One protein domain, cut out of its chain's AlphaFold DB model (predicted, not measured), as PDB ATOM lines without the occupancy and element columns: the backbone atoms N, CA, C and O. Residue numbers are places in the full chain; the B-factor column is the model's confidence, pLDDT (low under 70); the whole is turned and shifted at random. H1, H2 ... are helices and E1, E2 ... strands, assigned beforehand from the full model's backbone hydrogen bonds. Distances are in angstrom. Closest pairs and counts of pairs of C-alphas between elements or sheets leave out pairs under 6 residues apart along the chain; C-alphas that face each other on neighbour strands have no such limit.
ATOM      1  N   ILE A   9     605.129 535.751 503.865       35.62
ATOM      2  CA  ILE A   9     606.519 535.363 503.640       35.62
ATOM      3  C   ILE A   9     607.354 536.612 503.914       35.62
ATOM      4  O   ILE A   9     607.341 537.565 503.133       35.62
ATOM      5  N   GLU A  10     608.046 536.632 505.053       31.28
ATOM      6  CA  GLU A  10     609.049 537.654 505.345       31.28
ATOM      7  C   GLU A  10     610.276 537.403 504.466       31.28
ATOM      8  O   GLU A  10     611.186 536.640 504.799       31.28
ATOM      9  N   ALA A  11     610.291 538.027 503.291       32.22
ATOM     10  CA  ALA A  11     611.450 538.023 502.421       32.22
ATOM     11  C   ALA A  11     612.493 539.004 502.988       32.22
ATOM     12  O   ALA A  11     612.475 540.206 502.721       32.22
ATOM     13  N   THR A  12     613.422 538.486 503.797       36.00
ATOM     14  CA  THR A  12     614.714 539.128 504.126       36.00
ATOM     15  C   THR A  12     614.664 540.535 504.756       36.00
ATOM     16  O   THR A  12     615.654 541.256 504.705       36.00
ATOM     17  N   GLY A  13     613.551 540.936 505.380       34.56
ATOM     18  CA  GLY A  13     613.444 542.215 506.103       34.56
ATOM     19  C   GLY A  13     613.341 543.472 505.226       34.56
ATOM     20  O   GLY A  13     613.385 544.574 505.762       34.56
ATOM     21  N   LEU A  14     613.193 543.326 503.904       37.59
ATOM     22  CA  LEU A  14     613.116 544.451 502.956       37.59
ATOM     23  C   LEU A  14     611.695 544.710 502.439       37.59
ATOM     24  O   LEU A  14     611.320 545.865 502.273       37.59
ATOM     25  N   PHE A  15     610.883 543.667 502.234       31.89
ATOM     26  CA  PHE A  15     609.503 543.809 501.755       31.89
ATOM     27  C   PHE A  15     608.596 542.728 502.341       31.89
ATOM     28  O   PHE A  15     608.996 541.568 502.483       31.89
ATOM     29  N   ARG A  16     607.347 543.098 502.639       43.22
ATOM     30  CA  ARG A  16     606.300 542.141 503.008       43.22
ATOM     31  C   ARG A  16     605.567 541.699 501.742       43.22
ATOM     32  O   ARG A  16     604.965 542.532 501.068       43.22
ATOM     33  N   VAL A  17     605.602 540.400 501.433       44.91
ATOM     34  CA  VAL A  17     604.783 539.807 500.364       44.91
ATOM     35  C   VAL A  17     603.478 539.320 500.976       44.91
ATOM     36  O   VAL A  17     603.481 538.447 501.848       44.91
ATOM     37  N   ILE A  18     602.360 539.895 500.532       49.88
ATOM     38  CA  ILE A  18     601.025 539.450 500.939       49.88
ATOM     39  C   ILE A  18     600.485 538.536 499.839       49.88
ATOM     40  O   ILE A  18     600.197 538.987 498.730       49.88
ATOM     41  N   TYR A  19     600.381 537.243 500.153       42.50
ATOM     42  CA  TYR A  19     599.651 536.274 499.343       42.50
ATOM     43  C   TYR A  19     598.160 536.442 499.614       42.50
ATOM     44  O   TYR A  19     597.743 536.446 500.771       42.50
ATOM     45  N   SER A  20     597.376 536.530 498.543       43.16
ATOM     46  CA  SER A  20     595.936 536.794 498.540       43.16
ATOM     47  C   SER A  20     595.591 538.274 498.701       43.16
ATOM     48  O   SER A  20     595.606 538.847 499.792       43.16
ATOM     49  N   VAL A  21     595.204 538.897 497.583       40.03
ATOM     50  CA  VAL A  21     594.415 540.130 497.616       40.03
ATOM     51  C   VAL A  21     593.028 539.779 498.144       40.03
ATOM     52  O   VAL A  21     592.059 539.624 497.410       40.03
ATOM     53  N   HIS A  22     592.924 539.716 499.465       35.28
ATOM     54  CA  HIS A  22     591.696 540.018 500.181       35.28
ATOM     55  C   HIS A  22     591.517 541.542 500.225       35.28
ATOM     56  O   HIS A  22     591.473 542.160 501.284       35.28
ATOM     57  N   GLN A  23     591.397 542.181 499.060       36.41
ATOM     58  CA  GLN A  23     590.653 543.432 499.016       36.41
ATOM     59  C   GLN A  23     589.196 543.052 498.812       36.41
ATOM     60  O   GLN A  23     588.713 542.904 497.692       36.41
ATOM     61  N   ARG A  24     588.454 542.964 499.921       29.64
ATOM     62  CA  ARG A  24     587.101 543.506 499.860       29.64
ATOM     63  C   ARG A  24     587.276 544.913 499.294       29.64
ATOM     64  O   ARG A  24     587.909 545.749 499.934       29.64
ATOM     65  N   LEU A  25     586.677 545.211 498.145       35.44
ATOM     66  CA  LEU A  25     586.363 546.590 497.742       35.44
ATOM     67  C   LEU A  25     585.283 547.185 498.681       35.44
ATOM     68  O   LEU A  25     584.368 547.890 498.272       35.44
ATOM     69  N   SER A  26     585.364 546.851 499.965       30.36
ATOM     70  CA  SER A  26     584.566 547.320 501.078       30.36
ATOM     71  C   SER A  26     585.602 547.753 502.103       30.36
ATOM     72  O   SER A  26     586.267 546.903 502.683       30.36
ATOM     73  N   ARG A  27     585.789 549.075 502.205       30.73
ATOM     74  CA  ARG A  27     586.531 549.811 503.242       30.73
ATOM     75  C   ARG A  27     587.319 548.922 504.216       30.73
ATOM     76  O   ARG A  27     586.745 548.347 505.133       30.73
ATOM     77  N   SER A  28     588.636 548.877 504.033       32.41
ATOM     78  CA  SER A  28     589.554 548.608 505.139       32.41
ATOM     79  C   SER A  28     589.325 549.665 506.226       32.41
ATOM     80  O   SER A  28     589.292 550.855 505.908       32.41
ATOM     81  N   ASP A  29     589.158 549.248 507.484       35.88
ATOM     82  CA  ASP A  29     589.020 550.149 508.644       35.88
ATOM     83  C   ASP A  29     590.337 550.863 509.004       35.88
ATOM     84  O   ASP A  29     590.353 551.781 509.824       35.88
ATOM     85  N   THR A  30     591.448 550.504 508.355       37.59
ATOM     86  CA  THR A  30     592.608 551.392 508.245       37.59
ATOM     87  C   THR A  30     592.473 552.233 506.977       37.59
ATOM     88  O   THR A  30     592.378 551.664 505.883       37.59
ATOM     89  N   PRO A  31     592.456 553.576 507.089       33.47
ATOM     90  CA  PRO A  31     592.391 554.433 505.919       33.47
ATOM     91  C   PRO A  31     593.588 554.112 505.016       33.47
ATOM     92  O   PRO A  31     594.711 554.022 505.523       33.47
ATOM     93  N   PRO A  32     593.379 553.914 503.701       44.53
ATOM     94  CA  PRO A  32     594.495 553.785 502.779       44.53
ATOM     95  C   PRO A  32     595.384 555.017 502.951       44.53
ATOM     96  O   PRO A  32     594.889 556.147 502.947       44.53
ATOM     97  N   ASN A  33     596.684 554.797 503.161       44.88
ATOM     98  CA  ASN A  33     597.650 555.885 503.167       44.88
ATOM     99  C   ASN A  33     597.500 556.612 501.816       44.88
ATOM    100  O   ASN A  33     597.661 555.957 500.783       44.88
ATOM    101  N   PRO A  34     597.166 557.916 501.777       44.78
ATOM    102  CA  PRO A  34     596.845 558.631 500.536       44.78
ATOM    103  C   PRO A  34     597.982 558.641 499.502       44.78
ATOM    104  O   PRO A  34     597.785 559.087 498.376       44.78
ATOM    105  N   THR A  35     599.171 558.162 499.871       49.38
ATOM    106  CA  THR A  35     600.367 558.098 499.026       49.38
ATOM    107  C   THR A  35     600.582 556.736 498.346       49.38
ATOM    108  O   THR A  35     601.451 556.632 497.485       49.38
ATOM    109  N   SER A  36     599.836 555.675 498.692       55.69
ATOM    110  CA  SER A  36     599.987 554.384 498.001       55.69
ATOM    111  C   SER A  36     599.382 554.453 496.598       55.69
ATOM    112  O   SER A  36     598.195 554.757 496.460       55.69
ATOM    113  N   LEU A  37     600.172 554.135 495.569       57.09
ATOM    114  CA  LEU A  37     599.672 554.089 494.197       57.09
ATOM    115  C   LEU A  37     598.613 552.980 494.037       57.09
ATOM    116  O   LEU A  37     598.806 551.871 494.550       57.09
ATOM    117  N   PRO A  38     597.513 553.247 493.309       74.12
ATOM    118  CA  PRO A  38     596.583 552.211 492.871       74.12
ATOM    119  C   PRO A  38     597.295 551.096 492.083       74.12
ATOM    120  O   PRO A  38     598.267 551.346 491.366       74.12
ATOM    121  N   LEU A  39     596.825 549.848 492.202       75.31
ATOM    122  CA  LEU A  39     597.466 548.682 491.562       75.31
ATOM    123  C   LEU A  39     597.530 548.813 490.031       75.31
ATOM    124  O   LEU A  39     598.514 548.442 489.399       75.31
ATOM    125  N   ASP A  40     596.489 549.392 489.450       72.62
ATOM    126  CA  ASP A  40     596.342 549.744 488.039       72.62
ATOM    127  C   ASP A  40     597.389 550.762 487.552       72.62
ATOM    128  O   ASP A  40     597.792 550.711 486.389       72.62
ATOM    129  N   THR A  41     597.893 551.634 488.432       77.75
ATOM    130  CA  THR A  41     598.967 552.571 488.081       77.75
ATOM    131  C   THR A  41     600.278 551.835 487.802       77.75
ATOM    132  O   THR A  41     600.985 552.205 486.862       77.75
ATOM    133  N   PHE A  42     600.581 550.763 488.551       81.38
ATOM    134  CA  PHE A  42     601.803 549.972 488.351       81.38
ATOM    135  C   PHE A  42     601.896 549.385 486.939       81.38
ATOM    136  O   PHE A  42     602.988 549.334 486.381       81.38
ATOM    137  N   GLU A  43     600.773 549.012 486.318       76.62
ATOM    138  CA  GLU A  43     600.773 548.469 484.949       76.62
ATOM    139  C   GLU A  43     601.207 549.485 483.886       76.62
ATOM    140  O   GLU A  43     601.706 549.095 482.831       76.62
ATOM    141  N   ILE A  44     601.000 550.774 484.146       79.50
ATOM    142  CA  ILE A  44     601.329 551.851 483.208       79.50
ATOM    143  C   ILE A  44     602.771 552.300 483.433       79.50
ATOM    144  O   ILE A  44     603.549 552.400 482.485       79.50
ATOM    145  N   VAL A  45     603.148 552.532 484.694       82.00
ATOM    146  CA  VAL A  45     604.468 553.084 485.033       82.00
ATOM    147  C   VAL A  45     605.593 552.056 484.965       82.00
ATOM    148  O   VAL A  45     606.746 552.452 484.832       82.00
ATOM    149  N   ALA A  46     605.293 550.753 485.027       79.38
ATOM    150  CA  ALA A  46     606.309 549.707 484.902       79.38
ATOM    151  C   ALA A  46     606.870 549.578 483.475       79.38
ATOM    152  O   ALA A  46     607.974 549.065 483.300       79.38
ATOM    153  N   PHE A  47     606.143 550.054 482.456       76.12
ATOM    154  CA  PHE A  47     606.538 549.907 481.051       76.12
ATOM    155  C   PHE A  47     606.477 551.224 480.263       76.12
ATOM    156  O   PHE A  47     605.831 551.282 479.211       76.12
ATOM    157  N   PRO A  48     607.174 552.283 480.712       71.00
ATOM    158  CA  PRO A  48     607.059 553.614 480.116       71.00
ATOM    159  C   PRO A  48     607.580 553.665 478.671       71.00
ATOM    160  O   PRO A  48     607.182 554.525 477.892       71.00
ATOM    161  N   THR A  49     608.457 552.731 478.293       76.38
ATOM    162  CA  THR A  49     609.049 552.615 476.953       76.38
ATOM    163  C   THR A  49     608.377 551.552 476.080       76.38
ATOM    164  O   THR A  49     608.862 551.262 474.984       76.38
ATOM    165  N   SER A  50     607.262 550.962 476.531       82.06
ATOM    166  CA  SER A  50     606.573 549.903 475.791       82.06
ATOM    167  C   SER A  50     606.075 550.392 474.434       82.06
ATOM    168  O   SER A  50     605.134 551.182 474.347       82.06
ATOM    169  N   LYS A  51     606.652 549.838 473.360       87.06
ATOM    170  CA  LYS A  51     606.167 550.057 471.989       87.06
ATOM    171  C   LYS A  51     604.739 549.568 471.801       87.06
ATOM    172  O   LYS A  51     603.991 550.154 471.025       87.06
ATOM    173  N   TYR A  52     604.348 548.524 472.532       86.75
ATOM    174  CA  TYR A  52     602.969 548.059 472.541       86.75
ATOM    175  C   TYR A  52     602.031 549.159 473.050       86.75
ATOM    176  O   TYR A  52     601.135 549.559 472.314       86.75
ATOM    177  N   LEU A  53     602.273 549.714 474.245       86.38
ATOM    178  CA  LEU A  53     601.392 550.746 474.808       86.38
ATOM    179  C   LEU A  53     601.308 551.984 473.906       86.38
ATOM    180  O   LEU A  53     600.204 552.453 473.643       86.38
ATOM    181  N   SER A  54     602.438 552.468 473.376       88.94
ATOM    182  CA  SER A  54     602.440 553.654 472.509       88.94
ATOM    183  C   SER A  54     601.729 553.435 471.170       88.94
ATOM    184  O   SER A  54     601.125 554.366 470.645       88.94
ATOM    185  N   ASN A  55     601.795 552.223 470.607       91.81
ATOM    186  CA  ASN A  55     601.154 551.905 469.327       91.81
ATOM    187  C   ASN A  55     599.669 551.551 469.492       91.81
ATOM    188  O   ASN A  55     598.859 551.867 468.622       91.81
ATOM    189  N   THR A  56     599.303 550.887 470.590       92.19
ATOM    190  CA  THR A  56     597.915 550.519 470.889       92.19
ATOM    191  C   THR A  56     597.107 551.706 471.399       92.19
ATOM    192  O   THR A  56     595.936 551.827 471.054       92.19
ATOM    193  N   PHE A  57     597.719 552.597 472.177       91.62
ATOM    194  CA  PHE A  57     597.055 553.744 472.791       91.62
ATOM    195  C   PHE A  57     597.796 555.051 472.465       91.62
ATOM    196  O   PHE A  57     598.377 555.685 473.353       91.62
ATOM    197  N   PRO A  58     597.818 555.464 471.186       91.31
ATOM    198  CA  PRO A  58     598.553 556.647 470.766       91.31
ATOM    199  C   PRO A  58     598.006 557.899 471.456       91.31
ATOM    200  O   PRO A  58     596.799 558.157 471.441       91.31
ATOM    201  N   ASN A  59     598.919 558.679 472.045       88.44
ATOM    202  CA  ASN A  59     598.636 559.931 472.760       88.44
ATOM    203  C   ASN A  59     597.572 559.801 473.865       88.44
ATOM    204  O   ASN A  59     596.895 560.777 474.184       88.44
ATOM    205  N   ALA A  60     597.386 558.602 474.418       87.56
ATOM    206  CA  ALA A  60     596.379 558.383 475.438       87.56
ATOM    207  C   ALA A  60     596.733 559.111 476.738       87.56
ATOM    208  O   ALA A  60     597.863 559.033 477.223       87.56
ATOM    209  N   ASP A  61     595.737 559.782 477.316       88.50
ATOM    210  CA  ASP A  61     595.833 560.348 478.657       88.50
ATOM    211  C   ASP A  61     596.109 559.214 479.669       88.50
ATOM    212  O   ASP A  61     595.338 558.242 479.718       88.50
ATOM    213  N   PRO A  62     597.180 559.311 480.482       84.81
ATOM    214  CA  PRO A  62     597.475 558.345 481.536       84.81
ATOM    215  C   PRO A  62     596.279 558.031 482.439       84.81
ATOM    216  O   PRO A  62     596.109 556.873 482.821       84.81
ATOM    217  N   GLN A  63     595.412 559.006 482.735       86.06
ATOM    218  CA  GLN A  63     594.235 558.788 483.580       86.06
ATOM    219  C   GLN A  63     593.189 557.890 482.900       86.06
ATOM    220  O   GLN A  63     592.532 557.076 483.554       86.06
ATOM    221  N   VAL A  64     593.042 557.999 481.578       88.38
ATOM    222  CA  VAL A  64     592.129 557.154 480.795       88.38
ATOM    223  C   VAL A  64     592.683 555.735 480.686       88.38
ATOM    224  O   VAL A  64     591.942 554.766 480.861       88.38
ATOM    225  N   LEU A  65     593.995 555.592 480.480       87.12
ATOM    226  CA  LEU A  65     594.653 554.284 480.538       87.12
ATOM    227  C   LEU A  65     594.496 553.640 481.910       87.12
ATOM    228  O   LEU A  65     594.195 552.450 481.998       87.12
ATOM    229  N   GLN A  66     594.639 554.425 482.972       85.94
ATOM    230  CA  GLN A  66     594.454 553.961 484.337       85.94
ATOM    231  C   GLN A  66     593.034 553.422 484.562       85.94
ATOM    232  O   GLN A  66     592.857 552.350 485.146       85.94
ATOM    233  N   ASN A  67     592.021 554.113 484.036       86.06
ATOM    234  CA  ASN A  67     590.634 553.654 484.095       86.06
ATOM    235  C   ASN A  67     590.437 552.330 483.344       86.06
ATOM    236  O   ASN A  67     589.837 551.401 483.893       86.06
ATOM    237  N   LEU A  68     590.987 552.205 482.133       88.00
ATOM    238  CA  LEU A  68     590.964 550.950 481.377       88.00
ATOM    239  C   LEU A  68     591.624 549.811 482.169       88.00
ATOM    240  O   LEU A  68     591.053 548.724 482.286       88.00
ATOM    241  N   LYS A  69     592.800 550.063 482.757       85.25
ATOM    242  CA  LYS A  69     593.521 549.078 483.573       85.25
ATOM    243  C   LYS A  69     592.750 548.672 484.819       85.25
ATOM    244  O   LYS A  69     592.673 547.483 485.112       85.25
ATOM    245  N   SER A  70     592.100 549.621 485.482       83.88
ATOM    246  CA  SER A  70     591.234 549.353 486.633       83.88
ATOM    247  C   SER A  70     590.065 548.432 486.270       83.88
ATOM    248  O   SER A  70     589.759 547.493 487.005       83.88
ATOM    249  N   VAL A  71     589.429 548.658 485.113       83.56
ATOM    250  CA  VAL A  71     588.317 547.825 484.630       83.56
ATOM    251  C   VAL A  71     588.790 546.413 484.263       83.56
ATOM    252  O   VAL A  71     588.149 545.435 484.654       83.56
ATOM    253  N   LEU A  72     589.925 546.292 483.569       84.19
ATOM    254  CA  LEU A  72     590.530 544.997 483.225       84.19
ATOM    255  C   LEU A  72     590.949 544.215 484.476       84.19
ATOM    256  O   LEU A  72     590.660 543.022 484.590       84.19
ATOM    257  N   LEU A  73     591.577 544.895 485.437       79.69
ATOM    258  CA  LEU A  73     591.964 544.313 486.715       79.69
ATOM    259  C   LEU A  73     590.732 543.796 487.466       79.69
ATOM    260  O   LEU A  73     590.704 542.625 487.846       79.69
ATOM    261  N   GLY A  74     589.692 544.622 487.601       75.56
ATOM    262  CA  GLY A  74     588.441 544.240 488.258       75.56
ATOM    263  C   GLY A  74     587.762 543.024 487.623       75.56
ATOM    264  O   GLY A  74     587.194 542.211 488.340       75.56
ATOM    265  N   GLY A  75     587.871 542.849 486.304       77.38
ATOM    266  CA  GLY A  75     587.368 541.656 485.614       77.38
ATOM    267  C   GLY A  75     588.157 540.376 485.896       77.38
ATOM    268  O   GLY A  75     587.594 539.286 485.838       77.38
ATOM    269  N   SER A  76     589.451 540.500 486.202       77.69
ATOM    270  CA  SER A  76     590.341 539.353 486.430       77.69
ATOM    271  C   SER A  76     590.300 538.814 487.862       77.69
ATOM    272  O   SER A  76     590.419 537.609 488.057       77.69
ATOM    273  N   LEU A  77     590.094 539.681 488.859       76.50
ATOM    274  CA  LEU A  77     590.167 539.324 490.283       76.50
ATOM    275  C   LEU A  77     589.130 538.288 490.771       76.50
ATOM    276  O   LEU A  77     589.450 537.546 491.700       76.50
ATOM    277  N   PRO A  78     587.914 538.181 490.200       77.62
ATOM    278  CA  PRO A  78     586.980 537.117 490.572       77.62
ATOM    279  C   PRO A  78     587.415 535.719 490.123       77.62
ATOM    280  O   PRO A  78     586.841 534.734 490.595       77.62
ATOM    281  N   ASN A  79     588.369 535.610 489.188       80.00
ATOM    282  CA  ASN A  79     588.853 534.317 488.722       80.00
ATOM    283  C   ASN A  79     589.668 533.647 489.847       80.00
ATOM    284  O   ASN A  79     590.702 534.193 490.229       80.00
ATOM    285  N   PRO A  80     589.255 532.468 490.354       77.38
ATOM    286  CA  PRO A  80     589.957 531.786 491.444       77.38
ATOM    287  C   PRO A  80     591.383 531.352 491.085       77.38
ATOM    288  O   PRO A  80     592.191 531.108 491.978       77.38
ATOM    289  N   GLU A  81     591.701 531.256 489.796       81.25
ATOM    290  CA  GLU A  81     593.050 530.946 489.332       81.25
ATOM    291  C   GLU A  81     593.940 532.184 489.268       81.25
ATOM    292  O   GLU A  81     595.146 532.028 489.134       81.25
ATOM    293  N   VAL A  82     593.393 533.401 489.359       82.44
ATOM    294  CA  VAL A  82     594.172 534.643 489.320       82.44
ATOM    295  C   VAL A  82     594.557 535.061 490.734       82.44
ATOM    296  O   VAL A  82     593.733 535.460 491.551       82.44
ATOM    297  N   HIS A  83     595.857 535.042 490.990       81.06
ATOM    298  CA  HIS A  83     596.484 535.417 492.245       81.06
ATOM    299  C   HIS A  83     597.249 536.713 492.062       81.06
ATOM    300  O   HIS A  83     598.167 536.815 491.250       81.06
ATOM    301  N   ALA A  84     596.875 537.714 492.839       78.94
ATOM    302  CA  ALA A  84     597.583 538.975 492.915       78.94
ATOM    303  C   ALA A  84     598.571 538.949 494.088       78.94
ATOM    304  O   ALA A  84     598.191 538.615 495.213       78.94
ATOM    305  N   LEU A  85     599.822 539.318 493.822       80.38
ATOM    306  CA  LEU A  85     600.862 539.501 494.828       80.38
ATOM    307  C   LEU A  85     601.218 540.982 494.891       80.38
ATOM    308  O   LEU A  85     601.444 541.631 493.867       80.38
ATOM    309  N   VAL A  86     601.278 541.502 496.110       80.50
ATOM    310  CA  VAL A  86     601.600 542.901 496.392       80.50
ATOM    311  C   VAL A  86     602.839 542.934 497.278       80.50
ATOM    312  O   VAL A  86     602.890 542.238 498.297       80.50
ATOM    313  N   ALA A  87     603.828 543.736 496.891       80.06
ATOM    314  CA  ALA A  87     604.972 544.052 497.733       80.06
ATOM    315  C   ALA A  87     604.696 545.362 498.473       80.06
ATOM    316  O   ALA A  87     604.413 546.384 497.841       80.06
ATOM    317  N   VAL A  88     604.783 545.318 499.802       81.81
ATOM    318  CA  VAL A  88     604.574 546.476 500.675       81.81
ATOM    319  C   VAL A  88     605.885 546.826 501.372       81.81
ATOM    320  O   VAL A  88     606.526 545.950 501.964       81.81
ATOM    321  N   ASP A  89     606.273 548.098 501.301       79.38
ATOM    322  CA  ASP A  89     607.365 548.655 502.097       79.38
ATOM    323  C   ASP A  89     606.927 548.714 503.573       79.38
ATOM    324  O   ASP A  89     605.966 549.417 503.898       79.38
ATOM    325  N   PRO A  90     607.602 547.986 504.481       79.31
ATOM    326  CA  PRO A  90     607.200 547.910 505.883       79.31
ATOM    327  C   PRO A  90     607.383 549.230 506.644       79.31
ATOM    328  O   PRO A  90     606.738 549.425 507.673       79.31
ATOM    329  N   SER A  91     608.246 550.132 506.169       81.44
ATOM    330  CA  SER A  91     608.514 551.409 506.841       81.44
ATOM    331  C   SER A  91     607.417 552.446 506.589       81.44
ATOM    332  O   SER A  91     607.076 553.227 507.477       81.44
ATOM    333  N   THR A  92     606.821 552.421 505.395       81.25
ATOM    334  CA  THR A  92     605.796 553.381 504.954       81.25
ATOM    335  C   THR A  92     604.396 552.772 504.851       81.25
ATOM    336  O   THR A  92     603.412 553.503 504.694       81.25
ATOM    337  N   ASN A  93     604.294 551.441 504.928       79.25
ATOM    338  CA  ASN A  93     603.109 550.655 504.581       79.25
ATOM    339  C   ASN A  93     602.570 550.956 503.169       79.25
ATOM    340  O   ASN A  93     601.376 550.794 502.912       79.25
ATOM    341  N   GLN A  94     603.425 551.407 502.245       81.25
ATOM    342  CA  GLN A  94     603.036 551.674 500.862       81.25
ATOM    343  C   GLN A  94     603.259 550.448 499.984       81.25
ATOM    344  O   GLN A  94     604.271 549.757 500.089       81.25
ATOM    345  N   THR A  95     602.325 550.206 499.067       81.19
ATOM    346  CA  THR A  95     602.553 549.279 497.960       81.19
ATOM    347  C   THR A  95     603.644 549.836 497.055       81.19
ATOM    348  O   THR A  95     603.529 550.967 496.588       81.19
ATOM    349  N   VAL A  96     604.670 549.033 496.782       83.38
ATOM    350  CA  VAL A  96     605.808 549.405 495.923       83.38
ATOM    351  C   VAL A  96     605.906 548.558 494.659       83.38
ATOM    352  O   VAL A  96     606.560 548.964 493.703       83.38
ATOM    353  N   ALA A  97     605.264 547.389 494.635       81.62
ATOM    354  CA  ALA A  97     605.172 546.565 493.442       81.62
ATOM    355  C   ALA A  97     603.942 545.659 493.481       81.62
ATOM    356  O   ALA A  97     603.381 545.358 494.539       81.62
ATOM    357  N   TYR A  98     603.562 545.197 492.298       83.88
ATOM    358  CA  TYR A  98     602.413 544.343 492.079       83.88
ATOM    359  C   TYR A  98     602.696 543.365 490.941       83.88
ATOM    360  O   TYR A  98     603.267 543.747 489.919       83.88
ATOM    361  N   CYS A  99     602.270 542.115 491.090       82.19
ATOM    362  CA  CYS A  99     602.217 541.171 489.981       82.19
ATOM    363  C   CYS A  99     600.986 540.268 490.084       82.19
ATOM    364  O   CYS A  99     600.374 540.125 491.143       82.19
ATOM    365  N   ARG A 100     600.617 539.657 488.956       84.38
ATOM    366  CA  ARG A 100     599.534 538.674 488.887       84.38
ATOM    367  C   ARG A 100     600.018 537.380 488.291       84.38
ATOM    368  O   ARG A 100     600.693 537.387 487.265       84.38
ATOM    369  N   TRP A 101     599.543 536.291 488.856       84.62
ATOM    370  CA  TRP A 101     599.816 534.946 488.396       84.62
ATOM    371  C   TRP A 101     598.509 534.202 488.206       84.62
ATOM    372  O   TRP A 101     597.619 534.295 489.038       84.62
ATOM    373  N   THR A 102     598.402 533.460 487.120       84.56
ATOM    374  CA  THR A 102     597.441 532.382 486.990       84.56
ATOM    375  C   THR A 102     598.084 531.130 487.581       84.56
ATOM    376  O   THR A 102     599.104 530.669 487.063       84.56
ATOM    377  N   ILE A 103     597.536 530.615 488.680       84.25
ATOM    378  CA  ILE A 103     598.018 529.405 489.359       84.25
ATOM    379  C   ILE A 103     596.927 528.335 489.228       84.25
ATOM    380  O   ILE A 103     595.840 528.521 489.785       84.25
ATOM    381  N   PRO A 104     597.188 527.216 488.529       82.44
ATOM    382  CA  PRO A 104     596.199 526.160 488.339       82.44
ATOM    383  C   PRO A 104     595.682 525.596 489.663       82.44
ATOM    384  O   PRO A 104     596.447 525.363 490.599       82.44
ATOM    385  N   THR A 105     594.384 525.313 489.743       80.00
ATOM    386  CA  THR A 105     593.763 524.745 490.959       80.00
ATOM    387  C   THR A 105     594.364 523.396 491.380       80.00
ATOM    388  O   THR A 105     594.336 523.050 492.563       80.00
ATOM    389  N   ALA A 106     594.988 522.670 490.445       80.81
ATOM    390  CA  ALA A 106     595.703 521.414 490.683       80.81
ATOM    391  C   ALA A 106     596.826 521.518 491.738       80.81
ATOM    392  O   ALA A 106     597.174 520.512 492.351       80.81
ATOM    393  N   TYR A 107     597.351 522.722 492.009       80.00
ATOM    394  CA  TYR A 107     598.343 522.951 493.069       80.00
ATOM    395  C   TYR A 107     597.768 522.823 494.491       80.00
ATOM    396  O   TYR A 107     598.523 522.864 495.460       80.00
ATOM    397  N   GLY A 108     596.450 522.657 494.647       76.38
ATOM    398  CA  GLY A 108     595.846 522.272 495.923       76.38
ATOM    399  C   GLY A 108     595.866 523.361 496.999       76.38
ATOM    400  O   GLY A 108     595.793 523.043 498.183       76.38
ATOM    401  N   TYR A 109     595.915 524.642 496.616       72.94
ATOM    402  CA  TYR A 109     595.899 525.789 497.540       72.94
ATOM    403  C   TYR A 109     594.537 526.041 498.230       72.94
ATOM    404  O   TYR A 109     594.350 527.067 498.881       72.94
ATOM    405  N   GLY A 110     593.600 525.091 498.135       69.25
ATOM    406  CA  GLY A 110     592.256 525.172 498.707       69.25
ATOM    407  C   GLY A 110     591.319 526.102 497.932       69.25
ATOM    408  O   GLY A 110     591.649 526.577 496.846       69.25
ATOM    409  N   ASP A 111     590.138 526.365 498.499       65.31
ATOM    410  CA  ASP A 111     589.226 527.381 497.972       65.31
ATOM    411  C   ASP A 111     589.837 528.764 498.212       65.31
ATOM    412  O   ASP A 111     589.706 529.344 499.293       65.31
ATOM    413  N   ALA A 112     590.544 529.284 497.206       60.75
ATOM    414  CA  ALA A 112     591.037 530.649 497.249       60.75
ATOM    415  C   ALA A 112     589.842 531.600 497.442       60.75
ATOM    416  O   ALA A 112     588.840 531.486 496.719       60.75
ATOM    417  N   PRO A 113     589.913 532.534 498.405       57.94
ATOM    418  CA  PRO A 113     588.863 533.513 498.579       57.94
ATOM    419  C   PRO A 113     588.684 534.306 497.285       57.94
ATOM    420  O   PRO A 113     589.627 534.910 496.775       57.94
ATOM    421  N   ARG A 114     587.466 534.286 496.742       64.81
ATOM    422  CA  ARG A 114     587.148 534.987 495.499       64.81
ATOM    423  C   ARG A 114     586.918 536.458 495.802       64.81
ATOM    424  O   ARG A 114     586.165 536.791 496.717       64.81
ATOM    425  N   ALA A 115     587.538 537.336 495.020       67.56
ATOM    426  CA  ALA A 115     587.178 538.741 495.066       67.56
ATOM    427  C   ALA A 115     585.743 538.892 494.542       67.56
ATOM    428  O   ALA A 115     585.453 538.611 493.379       67.56
ATOM    429  N   GLU A 116     584.835 539.322 495.411       71.19
ATOM    430  CA  GLU A 116     583.493 539.707 494.997       71.19
ATOM    431  C   GLU A 116     583.556 541.083 494.335       71.19
ATOM    432  O   GLU A 116     584.037 542.057 494.921       71.19
ATOM    433  N   ILE A 117     583.057 541.168 493.104       72.69
ATOM    434  CA  ILE A 117     582.893 542.433 492.391       72.69
ATOM    435  C   ILE A 117     581.411 542.752 492.242       72.69
ATOM    436  O   ILE A 117     580.567 541.861 492.147       72.69
ATOM    437  N   SER A 118     581.080 544.040 492.204       77.69
ATOM    438  CA  SER A 118     579.700 544.467 491.983       77.69
ATOM    439  C   SER A 118     579.223 544.096 490.573       77.69
ATOM    440  O   SER A 118     580.017 544.034 489.632       77.69
ATOM    441  N   CYS A 119     577.905 543.941 490.386       76.06
ATOM    442  CA  CYS A 119     577.315 543.735 489.055       76.06
ATOM    443  C   CYS A 119     577.724 544.839 488.068       76.06
ATOM    444  O   CYS A 119     577.947 544.577 486.890       76.06
ATOM    445  N   GLN A 120     577.868 546.075 488.561       76.38
ATOM    446  CA  GLN A 120     578.356 547.191 487.759       76.38
ATOM    447  C   GLN A 120     579.800 546.956 487.307       76.38
ATOM    448  O   GLN A 120     580.082 547.098 486.122       76.38
ATOM    449  N   ALA A 121     580.705 546.574 488.212       72.94
ATOM    450  CA  ALA A 121     582.098 546.293 487.868       72.94
ATOM    451  C   ALA A 121     582.218 545.135 486.863       72.94
ATOM    452  O   ALA A 121     582.961 545.253 485.891       72.94
ATOM    453  N   ALA A 122     581.422 544.073 487.027       75.00
ATOM    454  CA  ALA A 122     581.369 542.962 486.077       75.00
ATOM    455  C   ALA A 122     580.888 543.412 484.684       75.00
ATOM    456  O   ALA A 122     581.497 543.068 483.670       75.00
ATOM    457  N   ALA A 123     579.841 544.243 484.625       78.00
ATOM    458  CA  ALA A 123     579.337 544.798 483.369       78.00
ATOM    459  C   ALA A 123     580.364 545.711 482.676       78.00
ATOM    460  O   ALA A 123     580.477 545.683 481.450       78.00
ATOM    461  N   ARG A 124     581.137 546.492 483.447       80.06
ATOM    462  CA  ARG A 124     582.241 547.304 482.910       80.06
ATOM    463  C   ARG A 124     583.353 546.428 482.348       80.06
ATOM    464  O   ARG A 124     583.799 546.673 481.235       80.06
ATOM    465  N   ALA A 125     583.756 545.389 483.077       80.31
ATOM    466  CA  ALA A 125     584.796 544.460 482.644       80.31
ATOM    467  C   ALA A 125     584.438 543.752 481.328       80.31
ATOM    468  O   ALA A 125     585.278 543.651 480.436       80.31
ATOM    469  N   ALA A 126     583.175 543.345 481.159       80.94
ATOM    470  CA  ALA A 126     582.684 542.748 479.914       80.94
ATOM    471  C   ALA A 126     582.792 543.689 478.696       80.94
ATOM    472  O   ALA A 126     582.801 543.230 477.556       80.94
ATOM    473  N   LYS A 127     582.887 544.999 478.940       85.94
ATOM    474  CA  LYS A 127     582.974 546.061 477.936       85.94
ATOM    475  C   LYS A 127     584.228 546.917 478.128       85.94
ATOM    476  O   LYS A 127     584.201 548.114 477.868       85.94
ATOM    477  N   ALA A 128     585.325 546.322 478.601       83.88
ATOM    478  CA  ALA A 128     586.495 547.071 479.065       83.88
ATOM    479  C   ALA A 128     587.023 548.094 478.045       83.88
ATOM    480  O   ALA A 128     587.341 549.216 478.424       83.88
ATOM    481  N   LEU A 129     587.049 547.747 476.753       86.19
ATOM    482  CA  LEU A 129     587.520 548.647 475.694       86.19
ATOM    483  C   LEU A 129     586.645 549.899 475.494       86.19
ATOM    484  O   LEU A 129     587.149 550.882 474.964       86.19
ATOM    485  N   GLU A 130     585.380 549.906 475.935       89.12
ATOM    486  CA  GLU A 130     584.536 551.118 475.943       89.12
ATOM    487  C   GLU A 130     585.009 552.147 476.986       89.12
ATOM    488  O   GLU A 130     584.669 553.320 476.891       89.12
ATOM    489  N   TYR A 131     585.808 551.716 477.969       86.38
ATOM    490  CA  TYR A 131     586.432 552.573 478.985       86.38
ATOM    491  C   TYR A 131     587.878 552.944 478.629       86.38
ATOM    492  O   TYR A 131     588.566 553.579 479.430       86.38
ATOM    493  N   GLY A 132     588.356 552.515 477.457       86.50
ATOM    494  CA  GLY A 132     589.664 552.872 476.928       86.50
ATOM    495  C   GLY A 132     589.659 554.205 476.175       86.50
ATOM    496  O   GLY A 132     588.600 554.771 475.910       86.50
ATOM    497  N   PRO A 133     590.844 554.709 475.797       90.00
ATOM    498  CA  PRO A 133     590.961 555.890 474.947       90.00
ATOM    499  C   PRO A 133     590.223 555.703 473.616       90.00
ATOM    500  O   PRO A 133     590.322 554.640 473.001       90.00
ATOM    501  N   GLU A 134     589.565 556.747 473.110       89.19
ATOM    502  CA  GLU A 134     588.942 556.708 471.774       89.19
ATOM    503  C   GLU A 134     589.970 556.426 470.669       89.19
ATOM    504  O   GLU A 134     589.659 555.773 469.676       89.19
ATOM    505  N   SER A 135     591.221 556.848 470.882       89.19
ATOM    506  CA  SER A 135     592.349 556.616 469.980       89.19
ATOM    507  C   SER A 135     592.875 555.174 469.982       89.19
ATOM    508  O   SER A 135     593.866 554.899 469.306       89.19
ATOM    509  N   THR A 136     592.250 554.250 470.724       92.75
ATOM    510  CA  THR A 136     592.707 552.855 470.818       92.75
ATOM    511  C   THR A 136     592.771 552.203 469.438       92.75
ATOM    512  O   THR A 136     591.752 552.003 468.772       92.75
ATOM    513  N   ASN A 137     593.968 551.775 469.043       94.38
ATOM    514  CA  ASN A 137     594.165 550.930 467.878       94.38
ATOM    515  C   ASN A 137     593.755 549.489 468.222       94.38
ATOM    516  O   ASN A 137     594.550 548.688 468.727       94.38
ATOM    517  N   LYS A 138     592.482 549.178 467.959       91.25
ATOM    518  CA  LYS A 138     591.875 547.871 468.247       91.25
ATOM    519  C   LYS A 138     592.552 546.730 467.494       91.25
ATOM    520  O   LYS A 138     592.705 545.658 468.061       91.25
ATOM    521  N   GLU A 139     593.037 546.968 466.275       93.88
ATOM    522  CA  GLU A 139     593.736 545.941 465.495       93.88
ATOM    523  C   GLU A 139     595.021 545.492 466.196       93.88
ATOM    524  O   GLU A 139     595.258 544.295 466.348       93.88
ATOM    525  N   ILE A 140     595.827 546.436 466.698       93.88
ATOM    526  CA  ILE A 140     597.046 546.103 467.450       93.88
ATOM    527  C   ILE A 140     596.694 545.447 468.787       93.88
ATOM    528  O   ILE A 140     597.359 544.485 469.184       93.88
ATOM    529  N   TYR A 141     595.657 545.935 469.473       90.50
ATOM    530  CA  TYR A 141     595.177 545.333 470.718       90.50
ATOM    531  C   TYR A 141     594.801 543.854 470.516       90.50
ATOM    532  O   TYR A 141     595.329 542.977 471.207       90.50
ATOM    533  N   ASP A 142     593.950 543.576 469.528       90.19
ATOM    534  CA  ASP A 142     593.437 542.240 469.222       90.19
ATOM    535  C   ASP A 142     594.533 541.319 468.675       90.19
ATOM    536  O   ASP A 142     594.616 540.146 469.062       90.19
ATOM    537  N   MET A 143     595.425 541.845 467.827       92.62
ATOM    538  CA  MET A 143     596.592 541.119 467.324       92.62
ATOM    539  C   MET A 143     597.508 540.693 468.474       92.62
ATOM    540  O   MET A 143     597.911 539.530 468.536       92.62
ATOM    541  N   PHE A 144     597.824 541.596 469.405       90.00
ATOM    542  CA  PHE A 144     598.696 541.284 470.536       90.00
ATOM    543  C   PHE A 144     598.050 540.272 471.491       90.00
ATOM    544  O   PHE A 144     598.699 539.302 471.892       90.00
ATOM    545  N   ALA A 145     596.757 540.425 471.793       86.00
ATOM    546  CA  ALA A 145     596.011 539.453 472.591       86.00
ATOM    547  C   ALA A 145     596.004 538.060 471.932       86.00
ATOM    548  O   ALA A 145     596.212 537.043 472.603       86.00
ATOM    549  N   SER A 146     595.816 538.007 470.613       89.00
ATOM    550  CA  SER A 146     595.847 536.765 469.834       89.00
ATOM    551  C   SER A 146     597.238 536.135 469.813       89.00
ATOM    552  O   SER A 146     597.369 534.925 470.009       89.00
ATOM    553  N   LEU A 147     598.286 536.948 469.644       90.62
ATOM    554  CA  LEU A 147     599.677 536.504 469.679       90.62
ATOM    555  C   LEU A 147     600.025 535.880 471.033       90.62
ATOM    556  O   LEU A 147     600.597 534.792 471.066       90.62
ATOM    557  N   LEU A 148     599.653 536.521 472.145       87.25
ATOM    558  CA  LEU A 148     599.913 535.971 473.477       87.25
ATOM    559  C   LEU A 148     599.188 534.646 473.705       87.25
ATOM    560  O   LEU A 148     599.814 533.704 474.182       87.25
ATOM    561  N   LYS A 149     597.913 534.539 473.311       86.44
ATOM    562  CA  LYS A 149     597.164 533.273 473.393       86.44
ATOM    563  C   LYS A 149     597.829 532.171 472.569       86.44
ATOM    564  O   LYS A 149     597.975 531.046 473.044       86.44
ATOM    565  N   ALA A 150     598.272 532.493 471.353       88.94
ATOM    566  CA  ALA A 150     598.979 531.546 470.497       88.94
ATOM    567  C   ALA A 150     600.308 531.097 471.125       88.94
ATOM    568  O   ALA A 150     600.623 529.909 471.104       88.94
ATOM    569  N   LYS A 151     601.072 532.020 471.723       89.50
ATOM    570  CA  LYS A 151     602.332 531.696 472.407       89.50
ATOM    571  C   LYS A 151     602.114 530.890 473.684       89.50
ATOM    572  O   LYS A 151     602.843 529.925 473.880       89.50
ATOM    573  N   GLN A 152     601.103 531.212 474.492       86.06
ATOM    574  CA  GLN A 152     600.711 530.389 475.643       86.06
ATOM    575  C   GLN A 152     600.413 528.957 475.202       86.06
ATOM    576  O   GLN A 152     601.048 528.030 475.682       86.06
ATOM    577  N   LYS A 153     599.568 528.758 474.186       87.62
ATOM    578  CA  LYS A 153     599.239 527.408 473.697       87.62
ATOM    579  C   LYS A 153     600.466 526.567 473.299       87.62
ATOM    580  O   LYS A 153     600.425 525.347 473.404       87.62
ATOM    581  N   VAL A 154     601.531 527.202 472.806       92.94
ATOM    582  CA  VAL A 154     602.762 526.511 472.384       92.94
ATOM    583  C   VAL A 154     603.729 526.282 473.549       92.94
ATOM    584  O   VAL A 154     604.476 525.306 473.531       92.94
ATOM    585  N   HIS A 155     603.753 527.181 474.534       89.12
ATOM    586  CA  HIS A 155     604.819 527.243 475.538       89.12
ATOM    587  C   HIS A 155     604.373 526.970 476.977       89.12
ATOM    588  O   HIS A 155     605.240 526.871 477.838       89.12
ATOM    589  N   THR A 156     603.073 526.856 477.245       88.19
ATOM    590  CA  THR A 156     602.529 526.566 478.578       88.19
ATOM    591  C   THR A 156     601.607 525.356 478.537       88.19
ATOM    592  O   THR A 156     600.893 525.141 477.555       88.19
ATOM    593  N   ARG A 157     601.599 524.592 479.621       88.62
ATOM    594  CA  ARG A 157     600.674 523.491 479.899       88.62
ATOM    595  C   ARG A 157     599.592 523.935 480.880       88.62
ATOM    596  O   ARG A 157     599.678 525.008 481.468       88.62
ATOM    597  N   GLU A 158     598.562 523.110 481.042       84.00
ATOM    598  CA  GLU A 158     597.447 523.386 481.962       84.00
ATOM    599  C   GLU A 158     597.889 523.449 483.432       84.00
ATOM    600  O   GLU A 158     597.253 524.120 484.239       84.00
ATOM    601  N   ASP A 159     598.990 522.782 483.775       85.56
ATOM    602  CA  ASP A 159     599.592 522.741 485.105       85.56
ATOM    603  C   ASP A 159     600.730 523.760 485.303       85.56
ATOM    604  O   ASP A 159     601.324 523.820 486.383       85.56
ATOM    605  N   ASP A 160     601.013 524.611 484.315       87.06
ATOM    606  CA  ASP A 160     602.012 525.669 484.462       87.06
ATOM    607  C   ASP A 160     601.420 526.900 485.162       87.06
ATOM    608  O   ASP A 160     600.340 527.394 484.828       87.06
ATOM    609  N   MET A 161     602.179 527.472 486.098       85.81
ATOM    610  CA  MET A 161     601.916 528.833 486.558       85.81
ATOM    611  C   MET A 161     602.309 529.820 485.461       85.81
ATOM    612  O   MET A 161     603.412 529.757 484.916       85.81
ATOM    613  N   SER A 162     601.437 530.776 485.163       84.06
ATOM    614  CA  SER A 162     601.715 531.803 484.158       84.06
ATOM    615  C   SER A 162     601.478 533.193 484.720       84.06
ATOM    616  O   SER A 162     600.654 533.386 485.604       84.06
ATOM    617  N   MET A 163     602.210 534.192 484.237       74.81
ATOM    618  CA  MET A 163     601.927 535.571 484.620       74.81
ATOM    619  C   MET A 163     600.634 536.024 483.933       74.81
ATOM    620  O   MET A 163     600.516 535.919 482.710       74.81
ATOM    621  N   SER A 164     599.666 536.507 484.715       66.88
ATOM    622  CA  SER A 164     598.321 536.798 484.213       66.88
ATOM    623  C   SER A 164     598.348 537.949 483.208       66.88
ATOM    624  O   SER A 164     598.803 539.063 483.486       66.88
TER     625      SER A 164
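What this domain is: This is residues 9 to 164 of the 189 residues of an uncharacterized protein of Coccidioides immitis RMSCC 3703 (UniProt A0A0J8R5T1). A twisted wall of four strands, E1 to E4, stands at one end, H1 packs on its strand E4, and H3 packs beside H1 with H4 and H5 packed on H3 in turn. The long helix H6 starts at H2 and runs off as an arm whose residues 145 to 151 stand free; the tail after it folds back until residues 162 to 163 pair with E4, leaving a gap between H6 and the sheet. The printed part has 156 residues with six named helices and four named strands, in the order E1 E2 H1 H2 H3 E3 E4 H4 H5 H6. The sheet order is E1, E2, E3, E4, antiparallel throughout, and the class is mixed, helices and strands. The whole is compact, with a radius of gyration of the C-alphas of 16.7 A and spans of 43 by 39 by 35 A.

How they stand to each other: Begin at residues 9 to 11, edge strand E1, and go on to residues 15 to 19, inner strand E2; they form a hairpin, and C-alphas 9 and 17, which face each other, are 5.8 A apart, with no backbone N and O within hydrogen-bond range across the pair. E2 is the antiparallel neighbour of E3, residues 82 to 89, where N 16 and O 88 are 3.0 A apart. E3 forms a hairpin with edge strand E4, residues 94 to 102; look there for N 85 and O 99 at 2.9 A and N 101 and O 83 at 2.8 A. The sheet is only just strongly twisted, with C-alphas up to 4.3 A off its best plane, and E4 bends by 53 degrees at residue 97. H1, residues 39 to 45, is on the sheet at a height over the sheet of 8.2 A; it lies only just over E4, with 3 of its 7 C-alphas falling there, and runs across the strands at 86 degrees to E4 on the local plane. The hub is H3, residues 62 to 76, which only grazes the sheet with residues 73 to 76. H3 touches H1 at a steep tilt of 47 degrees, opposite ways, and the closest C-alphas, of Asp 40 and Ser 70, are 5.3 A apart. With residues 71 to 75 alone, H3 touches H4, residues 119 to 126, about perpendicular at 74 degrees; the C-alphas of Gly 75 and Ala 125 come closest, 4.8 A. H3 also touches H5, residues 128 to 131, closest at the C-alphas of Leu 68 and Tyr 131, 5.4 A. H6, residues 138 to 155, touches H2, residues 51 to 56, with residues 138 to 141 alone, at a steep tilt of 51 degrees, opposite ways; the C-alphas of Thr 56 and Ile 140 come closest, 5.7 A. H6 is apart from H3 and E4, for instance. Every O i to N i+4 pair is within hydrogen-bond range in H2, H3, H4 and H6; H1 has 1 of 3, beside 3 of 4 O i to N i+3 pairs, and H5 is too short for an O i to N i+4 pair.

Where its parts are: Find C-alpha 9 at (606.519, 535.363, 503.640), where E1 begins; it is 5.7 A long, and E2 is 12.6 A. H1 is 10.5 A and H2 8.3 A long. H3 runs 20.9 A from C-alpha 62 at (597.475, 558.345, 481.536). E3 is 23.1 A and E4 24.4 A long, H4 10.6 A and H5 5.5 A. H6 runs 25.4 A to C-alpha 155 at (604.819, 527.243, 475.538).

The domain as a whole: The two C-alphas farthest apart, those of Asp 29 and Val 154, are 45.4 A apart. The printed part has no cut. The links from E2 to H1, 19 residues, and from E4 to H4, 16 residues, are long. The mean pLDDT of the printed part is 74.3, and residues 9 to 37, 110 to 115 and 164 are under 70.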